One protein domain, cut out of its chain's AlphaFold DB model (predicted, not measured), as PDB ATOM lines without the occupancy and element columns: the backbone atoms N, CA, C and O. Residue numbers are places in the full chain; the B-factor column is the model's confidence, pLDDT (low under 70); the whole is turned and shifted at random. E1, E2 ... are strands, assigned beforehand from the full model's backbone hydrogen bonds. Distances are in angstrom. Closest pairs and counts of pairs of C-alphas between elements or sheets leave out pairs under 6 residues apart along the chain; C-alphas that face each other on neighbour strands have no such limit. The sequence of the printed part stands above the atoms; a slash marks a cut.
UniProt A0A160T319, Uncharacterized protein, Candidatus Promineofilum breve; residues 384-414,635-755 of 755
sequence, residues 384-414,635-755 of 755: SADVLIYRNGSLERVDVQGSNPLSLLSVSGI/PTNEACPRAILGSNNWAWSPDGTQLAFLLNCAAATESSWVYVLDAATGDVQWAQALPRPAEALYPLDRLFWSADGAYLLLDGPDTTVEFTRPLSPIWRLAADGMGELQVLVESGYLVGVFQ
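Overview. This is residues 384 to 414 and 635 to 755 of the 755 residues of an uncharacterized protein of Candidatus Promineofilum breve (UniProt A0A160T319). Three small sheets of four strands each stand face to face in a row, like three blades of an open fan: E4, E8 and E12, one edge strand from each sheet, line up along one side, while the opposite edges E7, E11 and E3 are apart. The sheet of E8 to E11 is in the middle, and the chain's last strand, E12, completes the end sheet begun by E1 to E3; the loop of residues 720 to 725 sticks out. The printed part has 152 residues with twelve named strands, E1 to E12 in order, and no named helix; the class is all strand, though under half of the residues, 62, are in named strands. The sheets run E3 E2 E1 E12, E4 E5 E6 E7 and E8 E9 E10 E11, all antiparallel. The whole is compact, with a radius of gyration of the C-alphas of 15.3 A and spans of 44 by 36 by 25 A.

Along the chain. E1, residues 386 to 391, begins at C-alpha 386 (253.288, 458.984, 386.182) and is 15.3 A long. E2, residues 394 to 399, is 16.0 A long, and E3 is residues 406 to 410. After the cut come E4, residues 650 to 652, with C-alpha 650 at (268.560, 468.396, 392.009), E5, residues 658 to 663, 16.1 A, E6, residues 673 to 678, 16.7 A, and E7, residues 684 to 689, 13.8 A. E8 is residues 702 to 705, E9 residues 711 to 715, E10 residues 730 to 734 and E11 residues 742 to 745. E12, residues 749 to 754, is 15.5 A long and ends at C-alpha 754 (257.277, 459.921, 382.799).

Arrangement. E1, E2 and E3 form a meander, each strand the antiparallel neighbour of the one before; N 389 and O 396 are 2.9 A apart, N 397 and O 406 2.8 A. E12 is antiparallel to E1 at 159 degrees, with N 388 and O 752 2.9 A apart. This sheet is strongly twisted, up to 4.5 A off its best plane. E4 to E7 form a second meander, with N 651 and O 660 at 2.9 A, N 661 and O 675 at 3.0 A and N 676 and O 686 at 3.0 A. E8 to E11 form a third, with N 704 and O 713 at 2.9 A, N 714 and O 731 at 2.9 A and N 732 and O 742 at 2.8 A. These N and O pairs are within hydrogen-bond range. The three make a stack of sheets, face to face in turn. The sheet of E4 to E7 faces that of E8 to E11, best planes 30 degrees apart; the closest C-alphas of E4 and E8, Ala 651 and Phe 704, are 5.5 A apart. The sheet of E8 to E11 faces that of E3 E2 E1 E12, best planes 16 degrees apart; the closest C-alphas of E9 and E12, Asp 715 and Leu 750, are 6.2 A apart.

Size, cuts and confidence. The two C-alphas farthest apart, those of Ser 412 and Thr 681, are 46.1 A apart, while the first and last printed C-alphas, Ser 384 and Gln 755, are 7.0 A apart. Residues 415 to 634 are not printed, and C-alphas 414 and 635 are 36.1 A apart across the cut. The links E7 to E8, 12 residues, and E9 to E10, 14 residues, are long. The mean pLDDT of the printed part is 78.7; 36 residues are under 70, among them residues 665 to 671, 691 to 699 and 717 to 727.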
ATOM      1  N   SER A 384     247.716 462.457 383.469       57.47
ATOM      2  CA  SER A 384     248.346 462.422 384.778       57.47
ATOM      3  C   SER A 384     249.805 462.040 384.590       57.47
ATOM      4  O   SER A 384     250.061 460.962 384.068       57.47
ATOM      5  N   ALA A 385     250.740 462.882 385.037       78.44
ATOM      6  CA  ALA A 385     252.137 462.479 385.127       78.44
ATOM      7  C   ALA A 385     252.254 461.205 385.975       78.44
ATOM      8  O   ALA A 385     251.612 461.096 387.027       78.44
ATOM      9  N   ASP A 386     253.082 460.267 385.531       86.25
ATOM     10  CA  ASP A 386     253.288 458.984 386.182       86.25
ATOM     11  C   ASP A 386     254.671 458.870 386.816       86.25
ATOM     12  O   ASP A 386     255.659 459.499 386.424       86.25
ATOM     13  N   VAL A 387     254.721 458.045 387.851       88.81
ATOM     14  CA  VAL A 387     255.874 457.823 388.709       88.81
ATOM     15  C   VAL A 387     256.210 456.340 388.683       88.81
ATOM     16  O   VAL A 387     255.370 455.491 388.994       88.81
ATOM     17  N   LEU A 388     257.455 456.021 388.330       89.12
ATOM     18  CA  LEU A 388     257.985 454.667 388.431       89.12
ATOM     19  C   LEU A 388     258.574 454.469 389.825       89.12
ATOM     20  O   LEU A 388     259.520 455.159 390.219       89.12
ATOM     21  N   ILE A 389     258.046 453.497 390.559       88.31
ATOM     22  CA  ILE A 389     258.511 453.166 391.903       88.31
ATOM     23  C   ILE A 389     258.902 451.696 391.983       88.31
ATOM     24  O   ILE A 389     258.337 450.842 391.304       88.31
ATOM     25  N   TYR A 390     259.840 451.382 392.867       86.44
ATOM     26  CA  TYR A 390     260.110 450.014 393.281       86.44
ATOM     27  C   TYR A 390     259.572 449.779 394.688       86.44
ATOM     28  O   TYR A 390     259.909 450.502 395.626       86.44
ATOM     29  N   ARG A 391     258.736 448.753 394.850       83.94
ATOM     30  CA  ARG A 391     258.160 448.373 396.140       83.94
ATOM     31  C   ARG A 391     257.911 446.872 396.201       83.94
ATOM     32  O   ARG A 391     257.419 446.275 395.254       83.94
ATOM     33  N   ASN A 392     258.215 446.253 397.345       80.00
ATOM     34  CA  ASN A 392     257.902 444.844 397.626       80.00
ATOM     35  C   ASN A 392     258.378 443.852 396.542       80.00
ATOM     36  O   ASN A 392     257.697 442.866 396.264       80.00
ATOM     37  N   GLY A 393     259.537 444.099 395.924       78.44
ATOM     38  CA  GLY A 393     260.052 443.237 394.855       78.44
ATOM     39  C   GLY A 393     259.391 443.455 393.494       78.44
ATOM     40  O   GLY A 393     259.567 442.627 392.606       78.44
ATOM     41  N   SER A 394     258.627 444.534 393.309       84.12
ATOM     42  CA  SER A 394     257.989 444.888 392.043       84.12
ATOM     43  C   SER A 394     258.334 446.311 391.633       84.12
ATOM     44  O   SER A 394     258.362 447.210 392.470       84.12
ATOM     45  N   LEU A 395     258.531 446.523 390.333       87.12
ATOM     46  CA  LEU A 395     258.355 447.842 389.735       87.12
ATOM     47  C   LEU A 395     256.852 448.098 389.582       87.12
ATOM     48  O   LEU A 395     256.116 447.220 389.119       87.12
ATOM     49  N   GLU A 396     256.400 449.264 390.022       89.38
ATOM     50  CA  GLU A 396     255.014 449.724 389.954       89.38
ATOM     51  C   GLU A 396     254.983 451.105 389.270       89.38
ATOM     52  O   GLU A 396     255.837 451.952 389.534       89.38
ATOM     53  N   ARG A 397     254.001 451.334 388.395       88.62
ATOM     54  CA  ARG A 397     253.620 452.659 387.887       88.62
ATOM     55  C   ARG A 397     252.526 453.213 388.788       88.62
ATOM     56  O   ARG A 397     251.579 452.493 389.096       88.62
ATOM     57  N   VAL A 398     252.645 454.465 389.207       89.56
ATOM     58  CA  VAL A 398     251.646 455.154 390.033       89.56
ATOM     59  C   VAL A 398     251.467 456.562 389.494       89.56
ATOM     60  O   VAL A 398     252.461 457.204 389.171       89.56
ATOM     61  N   ASP A 399     250.238 457.066 389.443       87.88
ATOM     62  CA  ASP A 399     250.035 458.457 389.045       87.88
ATOM     63  C   ASP A 399     250.598 459.431 390.101       87.88
ATOM     64  O   ASP A 399     250.782 459.096 391.276       87.88
ATOM     65  N   VAL A 400     250.855 460.681 389.712       86.38
ATOM     66  CA  VAL A 400     251.375 461.733 390.607       86.38
ATOM     67  C   VAL A 400     250.408 462.092 391.749       86.38
ATOM     68  O   VAL A 400     250.770 462.811 392.687       86.38
ATOM     69  N   GLN A 401     249.163 461.605 391.699       84.19
ATOM     70  CA  GLN A 401     248.181 461.702 392.780       84.19
ATOM     71  C   GLN A 401     248.266 460.543 393.782       84.19
ATOM     72  O   GLN A 401     247.639 460.614 394.840       84.19
ATOM     73  N   GLY A 402     249.081 459.524 393.504       80.50
ATOM     74  CA  GLY A 402     249.223 458.322 394.320       80.50
ATOM     75  C   GLY A 402     248.079 457.331 394.103       80.50
ATOM     76  O   GLY A 402     247.941 456.365 394.859       80.50
ATOM     77  N   SER A 403     247.225 457.573 393.109       76.62
ATOM     78  CA  SER A 403     246.143 456.680 392.722       76.62
ATOM     79  C   SER A 403     246.600 455.662 391.669       76.62
ATOM     80  O   SER A 403     247.668 455.753 391.070       76.62
ATOM     81  N   ASN A 404     245.785 454.617 391.507       79.00
ATOM     82  CA  ASN A 404     245.907 453.622 390.437       79.00
ATOM     83  C   ASN A 404     247.281 452.926 390.297       79.00
ATOM     84  O   ASN A 404     247.787 452.829 389.182       79.00
ATOM     85  N   PRO A 405     247.877 452.381 391.377       85.19
ATOM     86  CA  PRO A 405     249.133 451.654 391.252       85.19
ATOM     87  C   PRO A 405     248.973 450.423 390.348       85.19
ATOM     88  O   PRO A 405     248.126 449.556 390.594       85.19
ATOM     89  N   LEU A 406     249.822 450.331 389.328       85.50
ATOM     90  CA  LEU A 406     249.926 449.213 388.399       85.50
ATOM     91  C   LEU A 406     251.271 448.513 388.601       85.50
ATOM     92  O   LEU A 406     252.324 449.073 388.314       85.50
ATOM     93  N   SER A 407     251.247 447.265 389.070       86.31
ATOM     94  CA  SER A 407     252.451 446.424 389.110       86.31
ATOM     95  C   SER A 407     252.849 446.048 387.684       86.31
ATOM     96  O   SER A 407     252.065 445.428 386.970       86.31
ATOM     97  N   LEU A 408     254.053 446.451 387.275       84.00
ATOM     98  CA  LEU A 408     254.580 446.220 385.931       84.00
ATOM     99  C   LEU A 408     255.339 444.899 385.867       84.00
ATOM    100  O   LEU A 408     255.044 444.043 385.040       84.00
ATOM    101  N   LEU A 409     256.309 444.713 386.765       81.62
ATOM    102  CA  LEU A 409     257.061 443.468 386.829       81.62
ATOM    103  C   LEU A 409     257.598 443.172 388.221       81.62
ATOM    104  O   LEU A 409     258.022 444.066 388.951       81.62
ATOM    105  N   SER A 410     257.643 441.885 388.559       79.94
ATOM    106  CA  SER A 410     258.388 441.405 389.719       79.94
ATOM    107  C   SER A 410     259.873 441.343 389.378       79.94
ATOM    108  O   SER A 410     260.273 440.586 388.491       79.94
ATOM    109  N   VAL A 411     260.688 442.108 390.098       70.88
ATOM    110  CA  VAL A 411     262.142 442.080 389.961       70.88
ATOM    111  C   VAL A 411     262.721 441.198 391.060       70.88
ATOM    112  O   VAL A 411     262.563 441.457 392.251       70.88
ATOM    113  N   SER A 412     263.394 440.124 390.660       65.44
ATOM    114  CA  SER A 412     264.098 439.221 391.571       65.44
ATOM    115  C   SER A 412     265.601 439.467 391.510       65.44
ATOM    116  O   SER A 412     266.138 439.667 390.425       65.44
ATOM    117  N   GLY A 413     266.297 439.364 392.643       63.09
ATOM    118  CA  GLY A 413     267.760 439.484 392.679       63.09
ATOM    119  C   GLY A 413     268.278 440.918 392.813       63.09
ATOM    120  O   GLY A 413     269.489 441.109 392.880       63.09
ATOM    121  N   ILE A 414     267.382 441.901 392.934       65.62
ATOM    122  CA  ILE A 414     267.699 443.150 393.627       65.62
ATOM    123  C   ILE A 414     267.965 442.736 395.073       65.62
ATOM    124  O   ILE A 414     267.057 442.240 395.740       65.62
ATOM    125  N   PRO A 635     272.557 478.300 396.472       86.69
ATOM    126  CA  PRO A 635     272.667 478.666 397.875       86.69
ATOM    127  C   PRO A 635     273.355 477.584 398.718       86.69
ATOM    128  O   PRO A 635     272.987 476.409 398.700       86.69
ATOM    129  N   THR A 636     274.335 478.004 399.518       83.25
ATOM    130  CA  THR A 636     275.042 477.173 400.506       83.25
ATOM    131  C   THR A 636     275.095 477.894 401.852       83.25
ATOM    132  O   THR A 636     274.805 479.088 401.949       83.25
ATOM    133  N   ASN A 637     275.453 477.186 402.926       74.19
ATOM    134  CA  ASN A 637     275.693 477.798 404.236       74.19
ATOM    135  C   ASN A 637     276.865 477.110 404.962       74.19
ATOM    136  O   ASN A 637     277.376 476.096 404.495       74.19
ATOM    137  N   GLU A 638     277.312 477.642 406.107       73.44
ATOM    138  CA  GLU A 638     278.460 477.071 406.843       73.44
ATOM    139  C   GLU A 638     278.254 475.598 407.255       73.44
ATOM    140  O   GLU A 638     279.220 474.840 407.318       73.44
ATOM    141  N   ALA A 639     277.009 475.177 407.508       69.94
ATOM    142  CA  ALA A 639     276.659 473.795 407.847       69.94
ATOM    143  C   ALA A 639     276.494 472.884 406.610       69.94
ATOM    144  O   ALA A 639     276.617 471.662 406.717       69.94
ATOM    145  N   CYS A 640     276.249 473.486 405.447       73.75
ATOM    146  CA  CYS A 640     276.030 472.877 404.143       73.75
ATOM    147  C   CYS A 640     276.913 473.577 403.084       73.75
ATOM    148  O   CYS A 640     276.400 474.321 402.242       73.75
ATOM    149  N   PRO A 641     278.245 473.380 403.099       71.31
ATOM    150  CA  PRO A 641     279.153 474.097 402.200       71.31
ATOM    151  C   PRO A 641     279.107 473.600 400.744       71.31
ATOM    152  O   PRO A 641     279.800 474.146 399.892       71.31
ATOM    153  N   ARG A 642     278.338 472.544 400.452       72.25
ATOM    154  CA  ARG A 642     278.138 471.994 399.106       72.25
ATOM    155  C   ARG A 642     276.646 471.817 398.854       72.25
ATOM    156  O   ARG A 642     276.004 471.062 399.578       72.25
ATOM    157  N   ALA A 643     276.124 472.505 397.840       75.19
ATOM    158  CA  ALA A 643     274.726 472.388 397.422       75.19
ATOM    159  C   ALA A 643     274.458 471.073 396.672       75.19
ATOM    160  O   ALA A 643     273.390 470.486 396.798       75.19
ATOM    161  N   ILE A 644     275.457 470.580 395.936       75.25
ATOM    162  CA  ILE A 644     275.395 469.315 395.205       75.25
ATOM    163  C   ILE A 644     276.227 468.280 395.960       75.25
ATOM    164  O   ILE A 644     277.421 468.482 396.200       75.25
ATOM    165  N   LEU A 645     275.585 467.183 396.364       62.19
ATOM    166  CA  LEU A 645     276.203 466.121 397.170       62.19
ATOM    167  C   LEU A 645     276.272 464.771 396.438       62.19
ATOM    168  O   LEU A 645     276.970 463.874 396.910       62.19
ATOM    169  N   GLY A 646     275.601 464.640 395.291       62.97
ATOM    170  CA  GLY A 646     275.532 463.432 394.467       62.97
ATOM    171  C   GLY A 646     274.676 463.660 393.213       62.97
ATOM    172  O   GLY A 646     274.342 464.801 392.901       62.97
ATOM    173  N   SER A 647     274.321 462.587 392.501       63.53
ATOM    174  CA  SER A 647     273.675 462.647 391.180       63.53
ATOM    175  C   SER A 647     272.179 462.994 391.176       63.53
ATOM    176  O   SER A 647     271.673 463.302 390.107       63.53
ATOM    177  N   ASN A 648     271.479 462.993 392.321       75.75
ATOM    178  CA  ASN A 648     270.005 463.000 392.320       75.75
ATOM    179  C   ASN A 648     269.348 464.041 393.246       75.75
ATOM    180  O   ASN A 648     268.132 464.020 393.407       75.75
ATOM    181  N   ASN A 649     270.102 464.946 393.881       84.12
ATOM    182  CA  ASN A 649     269.530 465.922 394.823       84.12
ATOM    183  C   ASN A 649     269.080 467.235 394.154       84.12
ATOM    184  O   ASN A 649     268.884 468.235 394.840       84.12
ATOM    185  N   TRP A 650     268.945 467.250 392.830       90.69
ATOM    186  CA  TRP A 650     268.560 468.396 392.009       90.69
ATOM    187  C   TRP A 650     267.773 467.915 390.784       90.69
ATOM    188  O   TRP A 650     267.900 466.757 390.396       90.69
ATOM    189  N   ALA A 651     266.957 468.788 390.190       91.88
ATOM    190  CA  ALA A 651     266.203 468.497 388.972       91.88
ATOM    191  C   ALA A 651     265.808 469.788 388.239       91.88
ATOM    192  O   ALA A 651     265.321 470.736 388.864       91.88
ATOM    193  N   TRP A 652     265.986 469.809 386.917       93.06
ATOM    194  CA  TRP A 652     265.409 470.837 386.049       93.06
ATOM    195  C   TRP A 652     263.898 470.636 385.907       93.06
ATOM    196  O   TRP A 652     263.422 469.499 385.867       93.06
ATOM    197  N   SER A 653     263.150 471.732 385.799       92.94
ATOM    198  CA  SER A 653     261.753 471.674 385.378       92.94
ATOM    199  C   SER A 653     261.645 471.162 383.933       92.94
ATOM    200  O   SER A 653     262.563 471.395 383.140       92.94
ATOM    201  N   PRO A 654     260.538 470.496 383.546       87.88
ATOM    202  CA  PRO A 654     260.371 469.959 382.193       87.88
ATOM    203  C   PRO A 654     260.475 471.018 381.090       87.88
ATOM    204  O   PRO A 654     260.936 470.728 379.992       87.88
ATOM    205  N   ASP A 655     260.082 472.258 381.390       84.75
ATOM    206  CA  ASP A 655     260.181 473.401 380.479       84.75
ATOM    207  C   ASP A 655     261.563 474.090 380.488       84.75
ATOM    208  O   ASP A 655     261.783 475.045 379.744       84.75
ATOM    209  N   GLY A 656     262.485 473.639 381.346       89.50
ATOM    210  CA  GLY A 656     263.829 474.188 381.515       89.50
ATOM    211  C   GLY A 656     263.901 475.576 382.154       89.50
ATOM    212  O   GLY A 656     264.986 476.149 382.223       89.50
ATOM    213  N   THR A 657     262.788 476.142 382.630       91.50
ATOM    214  CA  THR A 657     262.776 477.504 383.190       91.50
ATOM    215  C   THR A 657     263.211 477.571 384.651       91.50
ATOM    216  O   THR A 657     263.593 478.644 385.124       91.50
ATOM    217  N   GLN A 658     263.190 476.447 385.369       95.56
ATOM    218  CA  GLN A 658     263.480 476.383 386.798       95.56
ATOM    219  C   GLN A 658     264.443 475.248 387.141       95.56
ATOM    220  O   GLN A 658     264.432 474.180 386.530       95.56
ATOM    221  N   LEU A 659     265.243 475.467 388.182       95.50
ATOM    222  CA  LEU A 659     266.077 474.444 388.806       95.50
ATOM    223  C   LEU A 659     265.620 474.245 390.244       95.50
ATOM    224  O   LEU A 659     265.601 475.195 391.025       95.50
ATOM    225  N   ALA A 660     265.288 473.013 390.608       94.50
ATOM    226  CA  ALA A 660     265.015 472.648 391.986       94.50
ATOM    227  C   ALA A 660     266.206 471.885 392.575       94.50
ATOM    228  O   ALA A 660     266.839 471.087 391.881       94.50
ATOM    229  N   PHE A 661     266.522 472.101 393.854       91.81
ATOM    230  CA  PHE A 661     267.525 471.293 394.551       91.81
ATOM    231  C   PHE A 661     267.253 471.145 396.050       91.81
ATOM    232  O   PHE A 661     266.599 471.977 396.683       91.81
ATOM    233  N   LEU A 662     267.789 470.064 396.615       86.75
ATOM    234  CA  LEU A 662     267.763 469.734 398.033       86.75
ATOM    235  C   LEU A 662     269.095 470.084 398.690       86.75
ATOM    236  O   LEU A 662     270.138 469.517 398.361       86.75
ATOM    237  N   LEU A 663     269.043 470.972 399.678       83.25
ATOM    238  CA  LEU A 663     270.180 471.308 400.522       83.25
ATOM    239  C   LEU A 663     270.159 470.434 401.786       83.25
ATOM    240  O   LEU A 663     269.365 470.663 402.702       83.25
ATOM    241  N   ASN A 664     271.049 469.437 401.834       73.00
ATOM    242  CA  ASN A 664     271.144 468.472 402.935       73.00
ATOM    243  C   ASN A 664     272.385 468.705 403.800       73.00
ATOM    244  O   ASN A 664     273.515 468.556 403.335       73.00
ATOM    245  N   CYS A 665     272.203 469.018 405.083       66.75
ATOM    246  CA  CYS A 665     273.333 469.266 405.982       66.75
ATOM    247  C   CYS A 665     273.716 467.988 406.727       66.75
ATOM    248  O   CYS A 665     272.994 467.531 407.608       66.75
ATOM    249  N   ALA A 666     274.900 467.440 406.435       51.56
ATOM    250  CA  ALA A 666     275.425 466.245 407.106       51.56
ATOM    251  C   ALA A 666     275.636 466.426 408.628       51.56
ATOM    252  O   ALA A 666     275.741 465.442 409.358       51.56
ATOM    253  N   ALA A 667     275.715 467.671 409.114       49.66
ATOM    254  CA  ALA A 667     276.095 467.984 410.492       49.66
ATOM    255  C   ALA A 667     274.947 468.433 411.416       49.66
ATOM    256  O   ALA A 667     275.208 468.662 412.597       49.66
ATOM    257  N   ALA A 668     273.702 468.572 410.953       45.22
ATOM    258  CA  ALA A 668     272.691 469.273 411.741       45.22
ATOM    259  C   ALA A 668     271.429 468.448 411.994       45.22
ATOM    260  O   ALA A 668     270.836 467.832 411.117       45.22
ATOM    261  N   THR A 669     270.962 468.527 413.230       51.47
ATOM    262  CA  THR A 669     269.616 468.206 413.710       51.47
ATOM    263  C   THR A 669     268.507 469.060 413.059       51.47
ATOM    264  O   THR A 669     267.448 469.228 413.659       51.47
ATOM    265  N   GLU A 670     268.742 469.625 411.873       54.75
ATOM    266  CA  GLU A 670     267.909 470.618 411.189       54.75
ATOM    267  C   GLU A 670     267.273 470.036 409.916       54.75
ATOM    268  O   GLU A 670     267.764 469.065 409.341       54.75
ATOM    269  N   SER A 671     266.133 470.605 409.526       63.44
ATOM    270  CA  SER A 671     265.345 470.261 408.338       63.44
ATOM    271  C   SER A 671     266.161 470.284 407.039       63.44
ATOM    272  O   SER A 671     266.936 471.215 406.829       63.44
ATOM    273  N   SER A 672     265.930 469.319 406.137       75.38
ATOM    274  CA  SER A 672     266.307 469.463 404.720       75.38
ATOM    275  C   SER A 672     265.557 470.657 404.133       75.38
ATOM    276  O   SER A 672     264.398 470.888 404.480       75.38
ATOM    277  N   TRP A 673     266.197 471.416 403.252       84.38
ATOM    278  CA  TRP A 673     265.543 472.512 402.541       84.38
ATOM    279  C   TRP A 673     265.427 472.172 401.068       84.38
ATOM    280  O   TRP A 673     266.391 471.700 400.472       84.38
ATOM    281  N   VAL A 674     264.266 472.460 400.494       89.56
ATOM    282  CA  VAL A 674     264.092 472.498 399.046       89.56
ATOM    283  C   VAL A 674     264.123 473.951 398.590       89.56
ATOM    284  O   VAL A 674     263.553 474.828 399.244       89.56
ATOM    285  N   TYR A 675     264.821 474.193 397.490       92.38
ATOM    286  CA  TYR A 675     264.890 475.478 396.812       92.38
ATOM    287  C   TYR A 675     264.424 475.296 395.376       92.38
ATOM    288  O   TYR A 675     264.760 474.290 394.753       92.38
ATOM    289  N   VAL A 676     263.713 476.293 394.857       95.12
ATOM    290  CA  VAL A 676     263.412 476.432 393.430       95.12
ATOM    291  C   VAL A 676     263.906 477.791 392.968       95.12
ATOM    292  O   VAL A 676     263.627 478.817 393.598       95.12
ATOM    293  N   LEU A 677     264.683 477.781 391.893       94.81
ATOM    294  CA  LEU A 677     265.364 478.939 391.339       94.81
ATOM    295  C   LEU A 677     264.901 479.166 389.910       94.81
ATOM    296  O   LEU A 677     264.655 478.210 389.176       94.81
ATOM    297  N   ASP A 678     264.839 480.432 389.518       93.25
ATOM    298  CA  ASP A 678     264.732 480.816 388.118       93.25
ATOM    299  C   ASP A 678     266.064 480.519 387.418       93.25
ATOM    300  O   ASP A 678     267.119 480.987 387.849       93.25
ATOM    301  N   ALA A 679     266.030 479.725 386.351       91.00
ATOM    302  CA  ALA A 679     267.240 479.298 385.656       91.00
ATOM    303  C   ALA A 679     267.985 480.459 384.978       91.00
ATOM    304  O   ALA A 679     269.213 480.443 384.888       91.00
ATOM    305  N   ALA A 680     267.246 481.468 384.505       88.56
ATOM    306  CA  ALA A 680     267.793 482.570 383.726       88.56
ATOM    307  C   ALA A 680     268.443 483.638 384.609       88.56
ATOM    308  O   ALA A 680     269.405 484.283 384.182       88.56
ATOM    309  N   THR A 681     267.914 483.856 385.816       89.00
ATOM    310  CA  THR A 681     268.444 484.871 386.737       89.00
ATOM    311  C   THR A 681     269.257 484.294 387.890       89.00
ATOM    312  O   THR A 681     270.057 485.023 388.470       89.00
ATOM    313  N   GLY A 682     269.078 483.011 388.219       88.06
ATOM    314  CA  GLY A 682     269.622 482.397 389.431       88.06
ATOM    315  C   GLY A 682     268.858 482.775 390.704       88.06
ATOM    316  O   GLY A 682     269.202 482.307 391.788       88.06
ATOM    317  N   ASP A 683     267.802 483.588 390.605       90.81
ATOM    318  CA  ASP A 683     267.057 484.039 391.777       90.81
ATOM    319  C   ASP A 683     266.271 482.886 392.406       90.81
ATOM    320  O   ASP A 683     265.546 482.150 391.735       90.81
ATOM    321  N   VAL A 684     266.339 482.778 393.735       92.62
ATOM    322  CA  VAL A 684     265.480 481.867 394.500       92.62
ATOM    323  C   VAL A 684     264.038 482.365 394.421       92.62
ATOM    324  O   VAL A 684     263.692 483.379 395.034       92.62
ATOM    325  N   GLN A 685     263.185 481.632 393.706       93.38
ATOM    326  CA  GLN A 685     261.756 481.928 393.615       93.38
ATOM    327  C   GLN A 685     261.055 481.593 394.930       93.38
ATOM    328  O   GLN A 685     260.270 482.392 395.447       93.38
ATOM    329  N   TRP A 686     261.379 480.435 395.505       94.50
ATOM    330  CA  TRP A 686     260.937 480.055 396.838       94.50
ATOM    331  C   TRP A 686     261.867 479.008 397.461       94.50
ATOM    332  O   TRP A 686     262.632 478.318 396.786       94.50
ATOM    333  N   ALA A 687     261.805 478.915 398.788       91.12
ATOM    334  CA  ALA A 687     262.513 477.910 399.563       91.12
ATOM    335  C   ALA A 687     261.636 477.450 400.727       91.12
ATOM    336  O   ALA A 687     260.991 478.271 401.387       91.12
ATOM    337  N   GLN A 688     261.628 476.149 401.000       87.81
ATOM    338  CA  GLN A 688     260.818 475.561 402.062       87.81
ATOM    339  C   GLN A 688     261.647 474.597 402.901       87.81
ATOM    340  O   GLN A 688     262.307 473.693 402.387       87.81
ATOM    341  N   ALA A 689     261.575 474.770 404.221       83.75
ATOM    342  CA  ALA A 689     262.075 473.783 405.160       83.75
ATOM    343  C   ALA A 689     261.143 472.571 405.142       83.75
ATOM    344  O   ALA A 689     259.951 472.686 405.442       83.75
ATOM    345  N   LEU A 690     261.690 471.406 404.825       79.88
ATOM    346  CA  LEU A 690     260.957 470.158 404.868       79.88
ATOM    347  C   LEU A 690     260.917 469.677 406.326       79.88
ATOM    348  O   LEU A 690     261.963 469.583 406.987       79.88
ATOM    349  N   PRO A 691     259.723 469.421 406.890       67.25
ATOM    350  CA  PRO A 691     259.635 468.851 408.224       67.25
ATOM    351  C   PRO A 691     260.346 467.507 408.179       67.25
ATOM    352  O   PRO A 691     260.050 466.710 407.300       67.25
ATOM    353  N   ARG A 692     261.280 467.243 409.101       62.88
ATOM    354  CA  ARG A 692     261.863 465.903 409.222       62.88
ATOM    355  C   ARG A 692     260.713 464.971 409.608       62.88
ATOM    356  O   ARG A 692     260.183 465.149 410.712       62.88
ATOM    357  N   PRO A 693     260.278 464.033 408.746       54.56
ATOM    358  CA  PRO A 693     259.266 463.071 409.153       54.56
ATOM    359  C   PRO A 693     259.755 462.395 410.435       54.56
ATOM    360  O   PRO A 693     260.926 462.024 410.517       54.56
ATOM    361  N   ALA A 694     258.894 462.241 411.446       50.62
ATOM    362  CA  ALA A 694     259.275 461.595 412.710       50.62
ATOM    363  C   ALA A 694     259.856 460.175 412.502       50.62
ATOM    364  O   ALA A 694     260.535 459.645 413.379       50.62
ATOM    365  N   GLU A 695     259.598 459.596 411.326       49.09
ATOM    366  CA  GLU A 695     260.006 458.269 410.876       49.09
ATOM    367  C   GLU A 695     261.218 458.286 409.918       49.09
ATOM    368  O   GLU A 695     261.904 457.272 409.788       49.09
ATOM    369  N   ALA A 696     261.556 459.427 409.300       50.97
ATOM    370  CA  ALA A 696     262.704 459.540 408.400       50.97
ATOM    371  C   ALA A 696     263.970 459.861 409.204       50.97
ATOM    372  O   ALA A 696     264.259 460.994 409.605       50.97
ATOM    373  N   LEU A 697     264.742 458.811 409.464       49.62
ATOM    374  CA  LEU A 697     265.974 458.887 410.249       49.62
ATOM    375  C   LEU A 697     267.110 459.613 409.496       49.62
ATOM    376  O   LEU A 697     268.065 460.067 410.130       49.62
ATOM    377  N   TYR A 698     266.954 459.839 408.187       57.00
ATOM    378  CA  TYR A 698     267.953 460.422 407.288       57.00
ATOM    379  C   TYR A 698     267.366 461.553 406.416       57.00
ATOM    380  O   TYR A 698     266.153 461.583 406.208       57.00
ATOM    381  N   PRO A 699     268.193 462.521 405.973       64.38
ATOM    382  CA  PRO A 699     267.752 463.636 405.125       64.38
ATOM    383  C   PRO A 699     267.367 463.146 403.727       64.38
ATOM    384  O   PRO A 699     268.042 462.263 403.224       64.38
ATOM    385  N   LEU A 700     266.343 463.736 403.104       74.31
ATOM    386  CA  LEU A 700     265.929 463.439 401.720       74.31
ATOM    387  C   LEU A 700     267.089 463.644 400.752       74.31
ATOM    388  O   LEU A 700     267.701 464.697 400.818       74.31
ATOM    389  N   ASP A 701     267.388 462.719 399.850       75.75
ATOM    390  CA  ASP A 701     268.560 462.812 398.964       75.75
ATOM    391  C   ASP A 701     268.220 462.777 397.469       75.75
ATOM    392  O   ASP A 701     269.116 462.950 396.639       75.75
ATOM    393  N   ARG A 702     266.934 462.619 397.133       82.06
ATOM    394  CA  ARG A 702     266.433 462.532 395.761       82.06
ATOM    395  C   ARG A 702     265.334 463.533 395.486       82.06
ATOM    396  O   ARG A 702     264.423 463.701 396.297       82.06
ATOM    397  N   LEU A 703     265.413 464.148 394.315       88.94
ATOM    398  CA  LEU A 703     264.471 465.135 393.824       88.94
ATOM    399  C   LEU A 703     264.197 464.890 392.342       88.94
ATOM    400  O   LEU A 703     265.131 464.800 391.552       88.94
ATOM    401  N   PHE A 704     262.924 464.837 391.972       90.94
ATOM    402  CA  PHE A 704     262.481 464.800 390.580       90.94
ATOM    403  C   PHE A 704     261.369 465.822 390.377       90.94
ATOM    404  O   PHE A 704     260.581 466.075 391.286       90.94
ATOM    405  N   TRP A 705     261.277 466.389 389.181       92.69
ATOM    406  CA  TRP A 705     260.082 467.111 388.755       92.69
ATOM    407  C   TRP A 705     259.067 466.132 388.174       92.69
ATOM    408  O   TRP A 705     259.446 465.213 387.454       92.69
ATOM    409  N   SER A 706     257.779 466.315 388.450       90.94
ATOM    410  CA  SER A 706     256.746 465.606 387.702       90.94
ATOM    411  C   SER A 706     256.768 466.059 386.245       90.94
ATOM    412  O   SER A 706     257.059 467.217 385.936       90.94
ATOM    413  N   ALA A 707     256.452 465.141 385.335       84.12
ATOM    414  CA  ALA A 707     256.557 465.399 383.904       84.12
ATOM    415  C   ALA A 707     255.555 466.455 383.388       84.12
ATOM    416  O   ALA A 707     255.736 466.999 382.303       84.12
ATOM    417  N   ASP A 708     254.513 466.764 384.162       83.25
ATOM    418  CA  ASP A 708     253.546 467.842 383.909       83.25
ATOM    419  C   ASP A 708     253.974 469.205 384.484       83.25
ATOM    420  O   ASP A 708     253.291 470.207 384.279       83.25
ATOM    421  N   GLY A 709     255.082 469.268 385.226       89.56
ATOM    422  CA  GLY A 709     255.544 470.503 385.846       89.56
ATOM    423  C   GLY A 709     254.861 470.875 387.170       89.56
ATOM    424  O   GLY A 709     255.182 471.899 387.766       89.56
ATOM    425  N   ALA A 710     253.882 470.105 387.643       90.12
ATOM    426  CA  ALA A 710     253.040 470.540 388.756       90.12
ATOM    427  C   ALA A 710     253.629 470.228 390.145       90.12
ATOM    428  O   ALA A 710     253.266 470.879 391.132       90.12
ATOM    429  N   TYR A 711     254.525 469.244 390.247       93.06
ATOM    430  CA  TYR A 711     255.003 468.708 391.517       93.06
ATOM    431  C   TYR A 711     256.509 468.429 391.527       93.06
ATOM    432  O   TYR A 711     257.119 468.065 390.527       93.06
ATOM    433  N   LEU A 712     257.095 468.527 392.716       93.38
ATOM    434  CA  LEU A 712     258.388 467.964 393.075       93.38
ATOM    435  C   LEU A 712     258.162 466.643 393.809       93.38
ATOM    436  O   LEU A 712     257.410 466.596 394.784       93.38
ATOM    437  N   LEU A 713     258.830 465.588 393.365       92.19
ATOM    438  CA  LEU A 713     258.853 464.279 394.001       92.19
ATOM    439  C   LEU A 713     260.149 464.102 394.776       92.19
ATOM    440  O   LEU A 713     261.227 464.468 394.309       92.19
ATOM    441  N   LEU A 714     260.024 463.553 395.975       88.12
ATOM    442  CA  LEU A 714     261.081 463.504 396.969       88.12
ATOM    443  C   LEU A 714     261.182 462.090 397.525       88.12
ATOM    444  O   LEU A 714     260.165 461.476 397.844       88.12
ATOM    445  N   ASP A 715     262.406 461.603 397.680       83.25
ATOM    446  CA  ASP A 715     262.699 460.304 398.289       83.25
ATOM    447  C   ASP A 715     263.930 460.422 399.204       83.25
ATOM    448  O   ASP A 715     264.772 461.318 399.051       83.25
ATOM    449  N   GLY A 716     263.968 459.575 400.228       72.81
ATOM    450  CA  GLY A 716     265.014 459.514 401.235       72.81
ATOM    451  C   GLY A 716     266.053 458.426 400.957       72.81
ATOM    452  O   GLY A 716     265.783 457.462 400.243       72.81
ATOM    453  N   PRO A 717     267.241 458.537 401.568       62.84
ATOM    454  CA  PRO A 717     268.359 457.663 401.285       62.84
ATOM    455  C   PRO A 717     268.106 456.249 401.792       62.84
ATOM    456  O   PRO A 717     267.690 456.024 402.934       62.84
ATOM    457  N   ASP A 718     268.516 455.301 400.962       54.81
ATOM    458  CA  ASP A 718     268.734 453.909 401.322       54.81
ATOM    459  C   ASP A 718     270.159 453.756 401.891       54.81
ATOM    460  O   ASP A 718     271.102 453.412 401.184       54.81
ATOM    461  N   THR A 719     270.396 454.124 403.157       49.50
ATOM    462  CA  THR A 719     271.738 453.964 403.763       49.50
ATOM    463  C   THR A 719     271.840 452.726 404.652       49.50
ATOM    464  O   THR A 719     271.679 452.792 405.871       49.50
ATOM    465  N   THR A 720     272.096 451.579 404.022       48.84
ATOM    466  CA  THR A 720     273.297 450.706 404.122       48.84
ATOM    467  C   THR A 720     274.143 450.578 405.412       48.84
ATOM    468  O   THR A 720     275.251 450.045 405.341       48.84
ATOM    469  N   VAL A 721     273.686 450.944 406.617       44.84
ATOM    470  CA  VAL A 721     274.453 450.621 407.858       44.84
ATOM    471  C   VAL A 721     273.721 449.673 408.815       44.84
ATOM    472  O   VAL A 721     274.359 448.988 409.611       44.84
ATOM    473  N   GLU A 722     272.404 449.517 408.676       41.78
ATOM    474  CA  GLU A 722     271.645 448.442 409.325       41.78
ATOM    475  C   GLU A 722     270.687 447.814 408.304       41.78
ATOM    476  O   GLU A 722     269.632 448.366 408.008       41.78
ATOM    477  N   PHE A 723     271.102 446.665 407.764       46.28
ATOM    478  CA  PHE A 723     270.537 445.866 406.661       46.28
ATOM    479  C   PHE A 723     269.093 445.331 406.850       46.28
ATOM    480  O   PHE A 723     268.794 444.206 406.460       46.28
ATOM    481  N   THR A 724     268.190 446.061 407.507       45.91
ATOM    482  CA  THR A 724     266.836 445.563 407.832       45.91
ATOM    483  C   THR A 724     265.731 446.621 407.834       45.91
ATOM    484  O   THR A 724     264.632 446.336 408.320       45.91
ATOM    485  N   ARG A 725     265.966 447.841 407.335       51.22
ATOM    486  CA  ARG A 725     264.938 448.894 407.397       51.22
ATOM    487  C   ARG A 725     264.036 448.919 406.155       51.22
ATOM    488  O   ARG A 725     264.522 448.666 405.059       51.22
ATOM    489  N   PRO A 726     262.727 449.184 406.331       55.47
ATOM    490  CA  PRO A 726     261.788 449.304 405.222       55.47
ATOM    491  C   PRO A 726     262.118 450.522 404.353       55.47
ATOM    492  O   PRO A 726     262.639 451.518 404.857       55.47
ATOM    493  N   LEU A 727     261.779 450.423 403.065       68.44
ATOM    494  CA  LEU A 727     261.856 451.514 402.093       68.44
ATOM    495  C   LEU A 727     261.185 452.786 402.633       68.44
ATOM    496  O   LEU A 727     260.178 452.702 403.348       68.44
ATOM    497  N   SER A 728     261.738 453.945 402.280       71.25
ATOM    498  CA  SER A 728     261.260 455.249 402.744       71.25
ATOM    499  C   SER A 728     259.935 455.631 402.059       71.25
ATOM    500  O   SER A 728     259.638 455.107 400.981       71.25
ATOM    501  N   PRO A 729     259.069 456.455 402.675       83.19
ATOM    502  CA  PRO A 729     257.937 457.010 401.947       83.19
ATOM    503  C   PRO A 729     258.425 457.822 400.744       83.19
ATOM    504  O   PRO A 729     259.472 458.446 400.801       83.19
ATOM    505  N   ILE A 730     257.649 457.862 399.668       87.56
ATOM    506  CA  ILE A 730     257.870 458.804 398.568       87.56
ATOM    507  C   ILE A 730     256.935 459.975 398.813       87.56
ATOM    508  O   ILE A 730     255.738 459.778 399.043       87.56
ATOM    509  N   TRP A 731     257.465 461.191 398.775       89.06
ATOM    510  CA  TRP A 731     256.694 462.406 398.997       89.06
ATOM    511  C   TRP A 731     256.513 463.201 397.711       89.06
ATOM    512  O   TRP A 731     257.306 463.107 396.777       89.06
ATOM    513  N   ARG A 732     255.481 464.039 397.706       91.25
ATOM    514  CA  ARG A 732     255.253 465.066 396.698       91.25
ATOM    515  C   ARG A 732     255.044 466.429 397.346       91.25
ATOM    516  O   ARG A 732     254.487 466.534 398.442       91.25
ATOM    517  N   LEU A 733     255.445 467.471 396.640       91.19
ATOM    518  CA  LEU A 733     255.265 468.869 397.007       91.19
ATOM    519  C   LEU A 733     254.861 469.651 395.754       91.19
ATOM    520  O   LEU A 733     255.335 469.327 394.675       91.19
ATOM    521  N   ALA A 734     253.981 470.645 395.861       91.44
ATOM    522  CA  ALA A 734     253.639 471.474 394.704       91.44
ATOM    523  C   ALA A 734     254.869 472.266 394.225       91.44
ATOM    524  O   ALA A 734     255.607 472.821 395.042       91.44
ATOM    525  N   ALA A 735     255.095 472.312 392.911       91.38
ATOM    526  CA  ALA A 735     256.279 472.950 392.329       91.38
ATOM    527  C   ALA A 735     256.283 474.484 392.486       91.38
ATOM    528  O   ALA A 735     257.339 475.112 392.523       91.38
ATOM    529  N   ASP A 736     255.109 475.088 392.664       89.38
ATOM    530  CA  ASP A 736     254.942 476.513 392.966       89.38
ATOM    531  C   ASP A 736     255.253 476.880 394.433       89.38
ATOM    532  O   ASP A 736     255.146 478.047 394.820       89.38
ATOM    533  N   GLY A 737     255.617 475.895 395.262       86.44
ATOM    534  CA  GLY A 737     255.897 476.069 396.687       86.44
ATOM    535  C   GLY A 737     254.646 476.269 397.546       86.44
ATOM    536  O   GLY A 737     254.756 476.526 398.749       86.44
ATOM    537  N   MET A 738     253.446 476.169 396.967       82.75
ATOM    538  CA  MET A 738     252.190 476.299 397.693       82.75
ATOM    539  C   MET A 738     251.739 474.944 398.236       82.75
ATOM    540  O   MET A 738     251.204 474.096 397.530       82.75
ATOM    541  N   GLY A 739     251.875 474.762 399.546       81.06
ATOM    542  CA  GLY A 739     251.296 473.621 400.249       81.06
ATOM    543  C   GLY A 739     252.267 472.929 401.191       81.06
ATOM    544  O   GLY A 739     253.387 473.375 401.437       81.06
ATOM    545  N   GLU A 740     251.792 471.832 401.768       85.38
ATOM    546  CA  GLU A 740     252.591 470.983 402.643       85.38
ATOM    547  C   GLU A 740     253.098 469.758 401.883       85.38
ATOM    548  O   GLU A 740     252.499 469.327 400.897       85.38
ATOM    549  N   LEU A 741     254.196 469.190 402.377       86.81
ATOM    550  CA  LEU A 741     254.740 467.923 401.908       86.81
ATOM    551  C   LEU A 741     253.707 466.804 402.123       86.81
ATOM    552  O   LEU A 741     253.266 466.579 403.250       86.81
ATOM    553  N   GLN A 742     253.334 466.097 401.058       88.44
ATOM    554  CA  GLN A 742     252.350 465.012 401.101       88.44
ATOM    555  C   GLN A 742     253.021 463.671 400.828       88.44
ATOM    556  O   GLN A 742     253.883 463.577 399.962       88.44
ATOM    557  N   VAL A 743     252.605 462.621 401.534       87.75
ATOM    558  CA  VAL A 743     253.022 461.249 401.216       87.75
ATOM    559  C   VAL A 743     252.292 460.808 399.947       87.75
ATOM    560  O   VAL A 743     251.063 460.802 399.915       87.75
ATOM    561  N   LEU A 744     253.052 460.472 398.907       88.69
ATOM    562  CA  LEU A 744     252.563 459.857 397.674       88.69
ATOM    563  C   LEU A 744     252.444 458.338 397.858       88.69
ATOM    564  O   LEU A 744     251.419 457.744 397.536       88.69
ATOM    565  N   VAL A 745     253.489 457.717 398.414       86.62
ATOM    566  CA  VAL A 745     253.556 456.277 398.697       86.62
ATOM    567  C   VAL A 745     254.179 456.069 400.071       86.62
ATOM    568  O   VAL A 745     255.221 456.634 400.363       86.62
ATOM    569  N   GLU A 746     253.570 455.230 400.909       83.19
ATOM    570  CA  GLU A 746     254.007 455.004 402.302       83.19
ATOM    571  C   GLU A 746     255.387 454.341 402.434       83.19
ATOM    572  O   GLU A 746     256.060 454.476 403.449       83.19
ATOM    573  N   SER A 747     255.800 453.569 401.430       82.25
ATOM    574  CA  SER A 747     257.081 452.865 401.423       82.25
ATOM    575  C   SER A 747     257.402 452.459 399.994       82.25
ATOM    576  O   SER A 747     256.604 451.761 399.366       82.25
ATOM    577  N   GLY A 748     258.530 452.907 399.463       81.75
ATOM    578  CA  GLY A 748     258.955 452.632 398.099       81.75
ATOM    579  C   GLY A 748     260.323 453.237 397.816       81.75
ATOM    580  O   GLY A 748     260.920 453.887 398.664       81.75
ATOM    581  N   TYR A 749     260.824 452.992 396.620       82.75
ATOM    582  CA  TYR A 749     262.022 453.630 396.103       82.75
ATOM    583  C   TYR A 749     261.658 454.332 394.802       82.75
ATOM    584  O   TYR A 749     261.091 453.701 393.905       82.75
ATOM    585  N   LEU A 750     261.945 455.627 394.708       85.88
ATOM    586  CA  LEU A 750     261.657 456.419 393.519       85.88
ATOM    587  C   LEU A 750     262.689 456.103 392.430       85.88
ATOM    588  O   LEU A 750     263.887 456.347 392.598       85.88
ATOM    589  N   VAL A 751     262.208 455.539 391.318       83.88
ATOM    590  CA  VAL A 751     263.041 455.136 390.178       83.88
ATOM    591  C   VAL A 751     263.081 456.234 389.117       83.88
ATOM    592  O   VAL A 751     264.155 456.524 388.600       83.88
ATOM    593  N   GLY A 752     261.938 456.853 388.807       83.56
ATOM    594  CA  GLY A 752     261.852 457.908 387.797       83.56
ATOM    595  C   GLY A 752     260.432 458.426 387.566       83.56
ATOM    596  O   GLY A 752     259.493 458.038 388.261       83.56
ATOM    597  N   VAL A 753     260.293 459.305 386.575       85.75
ATOM    598  CA  VAL A 753     259.064 460.029 386.207       85.75
ATOM    599  C   VAL A 753     258.875 460.012 384.692       85.75
ATOM    600  O   VAL A 753     259.862 460.065 383.961       85.75
ATOM    601  N   PHE A 754     257.630 459.924 384.224       80.19
ATOM    602  CA  PHE A 754     257.277 459.921 382.799       80.19
ATOM    603  C   PHE A 754     255.830 460.411 382.582       80.19
ATOM    604  O   PHE A 754     255.111 460.650 383.556       80.19
ATOM    605  N   GLN A 755     255.434 460.641 381.325       64.44
ATOM    606  CA  GLN A 755     254.061 461.027 380.955       64.44
ATOM    607  C   GLN A 755     253.215 459.836 380.523       64.44
ATOM    608  O   GLN A 755     253.802 458.862 380.006       64.44
TER     609      GLN A 755